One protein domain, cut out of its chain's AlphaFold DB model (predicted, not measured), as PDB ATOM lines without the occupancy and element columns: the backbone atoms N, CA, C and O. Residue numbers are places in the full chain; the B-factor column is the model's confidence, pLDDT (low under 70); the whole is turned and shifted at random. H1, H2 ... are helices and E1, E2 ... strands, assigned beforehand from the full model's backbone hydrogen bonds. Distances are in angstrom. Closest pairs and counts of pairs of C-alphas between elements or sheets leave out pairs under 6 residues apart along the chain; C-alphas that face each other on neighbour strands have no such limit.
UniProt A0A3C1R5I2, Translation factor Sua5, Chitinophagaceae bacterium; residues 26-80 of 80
ATOM      1  N   ASN A  26       4.773  39.743 -14.377       94.75
ATOM      2  CA  ASN A  26       3.552  40.366 -13.867       94.75
ATOM      3  C   ASN A  26       3.840  41.771 -13.337       94.75
ATOM      4  O   ASN A  26       4.977  42.110 -13.008       94.75
ATOM      5  N   LEU A  27       2.784  42.576 -13.238       94.69
ATOM      6  CA  LEU A  27       2.842  43.871 -12.579       94.69
ATOM      7  C   LEU A  27       3.020  43.670 -11.067       94.69
ATOM      8  O   LEU A  27       2.575  42.669 -10.494       94.69
ATOM      9  N   SER A  28       3.683  44.619 -10.409       93.44
ATOM     10  CA  SER A  28       3.886  44.584  -8.960       93.44
ATOM     11  C   SER A  28       2.547  44.509  -8.220       93.44
ATOM     12  O   SER A  28       1.620  45.245  -8.536       93.44
ATOM     13  N   GLY A  29       2.448  43.608  -7.242       91.88
ATOM     14  CA  GLY A  29       1.215  43.360  -6.484       91.88
ATOM     15  C   GLY A  29       0.256  42.347  -7.120       91.88
ATOM     16  O   GLY A  29      -0.631  41.856  -6.427       91.88
ATOM     17  N   TYR A  30       0.456  41.968  -8.385       93.06
ATOM     18  CA  TYR A  30      -0.352  40.952  -9.066       93.06
ATOM     19  C   TYR A  30       0.263  39.548  -8.935       93.06
ATOM     20  O   TYR A  30       1.476  39.425  -8.732       93.06
ATOM     21  N   PRO A  31      -0.540  38.472  -9.052       91.25
ATOM     22  CA  PRO A  31      -0.022  37.108  -9.057       91.25
ATOM     23  C   PRO A  31       0.910  36.857 -10.251       91.25
ATOM     24  O   PRO A  31       0.801  37.488 -11.302       91.25
ATOM     25  N   ALA A  32       1.835  35.908 -10.091       92.12
ATOM     26  CA  ALA A  32       2.671  35.452 -11.196       92.12
ATOM     27  C   ALA A  32       1.804  34.755 -12.264       92.12
ATOM     28  O   ALA A  32       0.919  33.981 -11.895       92.12
ATOM     29  N   PRO A  33       2.067  34.983 -13.562       93.25
ATOM     30  CA  PRO A  33       1.257  34.415 -14.633       93.25
ATOM     31  C   PRO A  33       1.476  32.901 -14.712       93.25
ATOM     32  O   PRO A  33       2.615  32.426 -14.611       93.25
ATOM     33  N   GLY A  34       0.395  32.143 -14.902       92.31
ATOM     34  CA  GLY A  34       0.449  30.693 -15.071       92.31
ATOM     35  C   GLY A  34       0.817  30.285 -16.494       92.31
ATOM     36  O   GLY A  34       1.464  29.257 -16.699       92.31
ATOM     37  N   ASN A  35       0.430  31.099 -17.474       94.12
ATOM     38  CA  ASN A  35       0.748  30.926 -18.887       94.12
ATOM     39  C   ASN A  35       0.925  32.292 -19.589       94.12
ATOM     40  O   ASN A  35       0.920  33.347 -18.958       94.12
ATOM     41  N   PHE A  36       1.113  32.289 -20.912       94.75
ATOM     42  CA  PHE A  36       1.320  33.524 -21.679       94.75
ATOM     43  C   PHE A  36       0.070  34.419 -21.781       94.75
ATOM     44  O   PHE A  36       0.187  35.644 -21.917       94.75
ATOM     45  N   TYR A  37      -1.126  33.834 -21.717       94.31
ATOM     46  CA  TYR A  37      -2.384  34.577 -21.778       94.31
ATOM     47  C   TYR A  37      -2.581  35.438 -20.524       94.31
ATOM     48  O   TYR A  37      -3.042  36.569 -20.656       94.31
ATOM     49  N   ASP A  38      -2.104  34.968 -19.369       94.56
ATOM     50  CA  ASP A  38      -2.162  35.687 -18.087       94.56
ATOM     51  C   ASP A  38      -1.204  36.892 -18.003       94.56
ATOM     52  O   ASP A  38      -1.299  37.707 -17.086       94.56
ATOM     53  N   VAL A  39      -0.245  37.016 -18.929       95.00
ATOM     54  CA  VAL A  39       0.695  38.149 -18.938       95.00
ATOM     55  C   VAL A  39      -0.022  39.407 -19.425       95.00
ATOM     56  O   VAL A  39      -0.531  39.447 -20.551       95.00
ATOM     57  N   ASP A  40       0.004  40.454 -18.603       96.75
ATOM     58  CA  ASP A  40      -0.640  41.735 -18.892       96.75
ATOM     59  C   ASP A  40      -0.131  42.363 -20.207       96.75
ATOM     60  O   ASP A  40       1.059  42.303 -20.552       96.75
ATOM     61  N   ILE A  41      -1.039  42.993 -20.954       96.25
ATOM     62  CA  ILE A  41      -0.725  43.664 -22.218       96.25
ATOM     63  C   ILE A  41       0.280  44.810 -22.041       96.25
ATOM     64  O   ILE A  41       1.086  45.046 -22.945       96.25
ATOM     65  N   ALA A  42       0.284  45.483 -20.887       97.00
ATOM     66  CA  ALA A  42       1.247  46.526 -20.552       97.00
ATOM     67  C   ALA A  42       2.681  45.982 -20.544       97.00
ATOM     68  O   ALA A  42       3.588  46.630 -21.058       97.00
ATOM     69  N   ILE A  43       2.884  44.754 -20.052       96.62
ATOM     70  CA  ILE A  43       4.196  44.092 -20.083       96.62
ATOM     71  C   ILE A  43       4.545  43.687 -21.512       96.62
ATOM     72  O   ILE A  43       5.640  43.989 -21.975       96.62
ATOM     73  N   LYS A  44       3.610  43.055 -22.237       95.25
ATOM     74  CA  LYS A  44       3.821  42.618 -23.631       95.25
ATOM     75  C   LYS A  44       4.245  43.774 -24.543       95.25
ATOM     76  O   LYS A  44       5.109  43.585 -25.392       95.25
ATOM     77  N   LYS A  45       3.650  44.956 -24.357       96.81
ATOM     78  CA  LYS A  45       3.977  46.178 -25.113       96.81
ATOM     79  C   LYS A  45       5.163  46.960 -24.537       96.81
ATOM     80  O   LYS A  45       5.740  47.772 -25.249       96.81
ATOM     81  N   GLY A  46       5.500  46.749 -23.265       96.50
ATOM     82  CA  GLY A  46       6.544  47.489 -22.553       96.50
ATOM     83  C   GLY A  46       7.948  46.893 -22.668       96.50
ATOM     84  O   GLY A  46       8.911  47.528 -22.248       96.50
ATOM     85  N   VAL A  47       8.089  45.684 -23.217       96.44
ATOM     86  CA  VAL A  47       9.389  45.028 -23.412       96.44
ATOM     87  C   VAL A  47       9.866  45.141 -24.855       96.44
ATOM     88  O   VAL A  47       9.073  45.135 -25.792       96.44
ATOM     89  N   SER A  48      11.185  45.173 -25.052       97.38
ATOM     90  CA  SER A  48      11.787  45.234 -26.392       97.38
ATOM     91  C   SER A  48      11.577  43.962 -27.209       97.38
ATOM     92  O   SER A  48      11.638  43.996 -28.434       97.38
ATOM     93  N   TYR A  49      11.381  42.824 -26.540       95.19
ATOM     94  CA  TYR A  49      11.184  41.547 -27.205       95.19
ATOM     95  C   TYR A  49      10.401  40.573 -26.329       95.19
ATOM     96  O   TYR A  49      10.666  40.424 -25.135       95.19
ATOM     97  N   VAL A  50       9.480  39.857 -26.965       94.88
ATOM     98  CA  VAL A  50       8.783  38.699 -26.409       94.88
ATOM     99  C   VAL A  50       9.159  37.513 -27.287       94.88
ATOM    100  O   VAL A  50       9.042  37.587 -28.503       94.88
ATOM    101  N   VAL A  51       9.586  36.391 -26.714       94.00
ATOM    102  CA  VAL A  51       9.925  35.197 -27.509       94.00
ATOM    103  C   VAL A  51       8.672  34.409 -27.902       94.00
ATOM    104  O   VAL A  51       7.732  34.345 -27.119       94.00
ATOM    105  N   GLU A  52       8.644  33.814 -29.097       92.81
ATOM    106  CA  GLU A  52       7.516  33.002 -29.612       92.81
ATOM    107  C   GLU A  52       7.334  31.642 -28.909       92.81
ATOM    108  O   GLU A  52       6.305  30.988 -29.043       92.81
ATOM    109  N   PHE A  53       8.329  31.195 -28.143       90.94
ATOM    110  CA  PHE A  53       8.332  29.874 -27.522       90.94
ATOM    111  C   PHE A  53       7.170  29.690 -26.525       90.94
ATOM    112  O   PHE A  53       7.059  30.440 -25.556       90.94
ATOM    113  N   SER A  54       6.360  28.642 -26.731       85.19
ATOM    114  CA  SER A  54       5.295  28.173 -25.825       85.19
ATOM    115  C   SER A  54       4.197  29.191 -25.487       85.19
ATOM    116  O   SER A  54       3.592  29.108 -24.418       85.19
ATOM    117  N   ARG A  55       3.912  30.147 -26.376       90.50
ATOM    118  CA  ARG A  55       2.835  31.133 -26.164       90.50
ATOM    119  C   ARG A  55       1.424  30.546 -26.263       90.50
ATOM    120  O   ARG A  55       0.495  31.106 -25.694       90.50
ATOM    121  N   ASP A  56       1.278  29.444 -26.984       92.44
ATOM    122  CA  ASP A  56       0.040  28.694 -27.217       92.44
ATOM    123  C   ASP A  56      -0.286  27.695 -26.093       92.44
ATOM    124  O   ASP A  56      -1.403  27.184 -25.994       92.44
ATOM    125  N   VAL A  57       0.677  27.422 -25.209       89.56
ATOM    126  CA  VAL A  57       0.501  26.485 -24.100       89.56
ATOM    127  C   VAL A  57      -0.428  27.093 -23.051       89.56
ATOM    128  O   VAL A  57      -0.065  28.025 -22.340       89.56
ATOM    129  N   GLN A  58      -1.618  26.511 -22.900       87.25
ATOM    130  CA  GLN A  58      -2.608  26.945 -21.905       87.25
ATOM    131  C   GLN A  58      -2.384  26.341 -20.513       87.25
ATOM    132  O   GLN A  58      -2.967  26.802 -19.531       87.25
ATOM    133  N   LYS A  59      -1.536  25.309 -20.405       89.62
ATOM    134  CA  LYS A  59      -1.252  24.640 -19.133       89.62
ATOM    135  C   LYS A  59      -0.692  25.642 -18.121       89.62
ATOM    136  O   LYS A  59       0.381  26.198 -18.336       89.62
ATOM    137  N   ILE A  60      -1.389  25.787 -16.998       86.62
ATOM    138  CA  ILE A  60      -0.963  26.622 -15.874       86.62
ATOM    139  C   ILE A  60       0.292  26.009 -15.248       86.62
ATOM    140  O   ILE A  60       0.295  24.851 -14.819       86.62
ATOM    141  N   ALA A  61       1.373  26.783 -15.220       84.44
ATOM    142  CA  ALA A  61       2.613  26.417 -14.563       84.44
ATOM    143  C   ALA A  61       2.685  27.026 -13.160       84.44
ATOM    144  O   ALA A  61       2.415  28.209 -12.961       84.44
ATOM    145  N   SER A  62       3.124  26.225 -12.189       85.44
ATOM    146  CA  SER A  62       3.456  26.737 -10.863       85.44
ATOM    147  C   SER A  62       4.829  27.416 -10.879       85.44
ATOM    148  O   SER A  62       5.763  26.923 -11.529       85.44
ATOM    149  N   PRO A  63       5.000  28.526 -10.144       86.00
ATOM    150  CA  PRO A  63       6.309  29.120  -9.933       86.00
ATOM    151  C   PRO A  63       7.289  28.156  -9.249       86.00
ATOM    152  O   PRO A  63       6.905  27.161  -8.648       86.00
ATOM    153  N   SER A  64       8.586  28.459  -9.323       87.56
ATOM    154  CA  SER A  64       9.604  27.635  -8.659       87.56
ATOM    155  C   SER A  64       9.540  27.764  -7.136       87.56
ATOM    156  O   SER A  64       9.482  28.886  -6.623       87.56
ATOM    157  N   THR A  65       9.703  26.653  -6.426       92.38
ATOM    158  CA  THR A  65       9.977  26.651  -4.987       92.38
ATOM    159  C   THR A  65      11.166  27.559  -4.680       92.38
ATOM    160  O   THR A  65      12.198  27.513  -5.363       92.38
ATOM    161  N   VAL A  66      11.030  28.398  -3.659       92.50
ATOM    162  CA  VAL A  66      12.114  29.239  -3.154       92.50
ATOM    163  C   VAL A  66      12.472  28.735  -1.773       92.50
ATOM    164  O   VAL A  66      11.623  28.675  -0.888       92.50
ATOM    165  N   VAL A  67      13.741  28.391  -1.596       95.06
ATOM    166  CA  VAL A  67      14.287  27.964  -0.313       95.06
ATOM    167  C   VAL A  67      15.444  28.866   0.078       95.06
ATOM    168  O   VAL A  67      16.166  29.375  -0.784       95.06
ATOM    169  N   THR A  68      15.620  29.044   1.377       95.19
ATOM    170  CA  THR A  68      16.814  29.636   1.974       95.19
ATOM    171  C   THR A  68      17.426  28.654   2.968       95.19
ATOM    172  O   THR A  68      16.768  27.703   3.390       95.19
ATOM    173  N   VAL A  69      18.694  28.858   3.306       95.75
ATOM    174  CA  VAL A  69      19.418  28.052   4.292       95.75
ATOM    175  C   VAL A  69      19.805  28.975   5.437       95.75
ATOM    176  O   VAL A  69      20.389  30.031   5.197       95.75
ATOM    177  N   ASP A  70      19.429  28.616   6.662       94.56
ATOM    178  CA  ASP A  70      19.791  29.401   7.842       94.56
ATOM    179  C   ASP A  70      21.252  29.170   8.269       94.56
ATOM    180  O   ASP A  70      21.965  28.320   7.733       94.56
ATOM    181  N   ALA A  71      21.703  29.918   9.278       94.81
ATOM    182  CA  ALA A  71      23.066  29.817   9.801       94.81
ATOM    183  C   ALA A  71      23.410  28.434  10.396       94.81
ATOM    184  O   ALA A  71      24.584  28.131  10.593       94.81
ATOM    185  N   LYS A  72      22.408  27.595  10.689       95.81
ATOM    186  CA  LYS A  72      22.575  26.232  11.214       95.81
ATOM    187  C   LYS A  72      22.475  25.171  10.111       95.81
ATOM    188  O   LYS A  72      22.492  23.981  10.416       95.81
ATOM    189  N   GLY A  73      22.362  25.576   8.843       93.81
ATOM    190  CA  GLY A  73      22.241  24.666   7.706       93.81
ATOM    191  C   GLY A  73      20.826  24.124   7.478       93.81
ATOM    192  O   GLY A  73      20.646  23.231   6.648       93.81
ATOM    193  N   LYS A  74      19.806  24.637   8.177       95.94
ATOM    194  CA  LYS A  74      18.419  24.195   7.992       95.94
ATOM    195  C   LYS A  74      17.820  24.828   6.738       95.94
ATOM    196  O   LYS A  74      17.877  26.043   6.551       95.94
ATOM    197  N   ILE A  75      17.181  24.000   5.913       95.88
ATOM    198  CA  ILE A  75      16.409  24.456   4.754       95.88
ATOM    199  C   ILE A  75      15.083  25.051   5.239       95.88
ATOM    200  O   ILE A  75      14.296  24.386   5.915       95.88
ATOM    201  N   ILE A  76      14.824  26.298   4.859       96.31
ATOM    202  CA  ILE A  76      13.571  27.012   5.093       96.31
ATOM    203  C   ILE A  76      12.908  27.247   3.736       96.31
ATOM    204  O   ILE A  76      13.501  27.848   2.840       96.31
ATOM    205  N   ILE A  77      11.671  26.779   3.582       94.94
ATOM    206  CA  ILE A  77      10.878  27.000   2.370       94.94
ATOM    207  C   ILE A  77      10.199  28.366   2.491       94.94
ATOM    208  O   ILE A  77       9.372  28.574   3.371       94.94
ATOM    209  N   LEU A  78      10.561  29.296   1.609       92.75
ATOM    210  CA  LEU A  78       9.958  30.631   1.515       92.75
ATOM    211  C   LEU A  78       8.731  30.634   0.599       92.75
ATOM    212  O   LEU A  78       7.807  31.419   0.787       92.75
ATOM    213  N   ARG A  79       8.733  29.760  -0.411       90.12
ATOM    214  CA  ARG A  79       7.611  29.538  -1.323       90.12
ATOM    215  C   ARG A  79       7.636  28.082  -1.791       90.12
ATOM    216  O   ARG A  79       8.719  27.660  -2.201       90.12
ATOM    217  N   PRO A  80       6.518  27.341  -1.731       86.88
ATOM    218  CA  PRO A  80       6.442  25.974  -2.242       86.88
ATOM    219  C   PRO A  80       6.582  25.910  -3.767       86.88
ATOM    220  O   PRO A  80       6.325  26.927  -4.452       86.88
TER     221      PRO A  80
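Overview. This is residues 26 to 80 of the 80 residues of the protein "Translation factor Sua5" of Chitinophagaceae bacterium (UniProt A0A3C1R5I2). With little regular structure, the printed part is a loose loop-built head, residues 26 to 59 with the short helix H1, from which an extended stretch, residues 60 to 65, leads to a two-stranded hairpin arm, E1 and E2. The 55 printed residues hold H1, E1 and E2 in that order, 15 residues in a mixed class; the sheet is antiparallel. The whole is only just extended, close to loose, with a radius of gyration of the C-alphas of 15.5 A, and spans 45 by 23 by 19 A.

Arrangement. H1, residues 41 to 46, has every O i to N i+4 pair within hydrogen-bond range. E1, residues 66 to 69, and E2, residues 75 to 79, form a hairpin, antiparallel at 154 degrees; N 68 and O 76 are 2.8 A apart, within hydrogen-bond range. H1 and E2 are apart.

Along the chain. H1 begins at C-alpha 41 (-0.725, 43.664, -22.218). E1 measures 10.5 A and E2 11.8 A, ending at C-alpha 79 (7.611, 29.538, -1.323).

Size, cuts and confidence. The C-alphas of Lys 45 and Lys 72 are farthest apart, 45.4 A. Residues 45 to 52 stand free. The link H1 to E1 is long. The printed part has no cut, and no printed residue is under 70 in pLDDT.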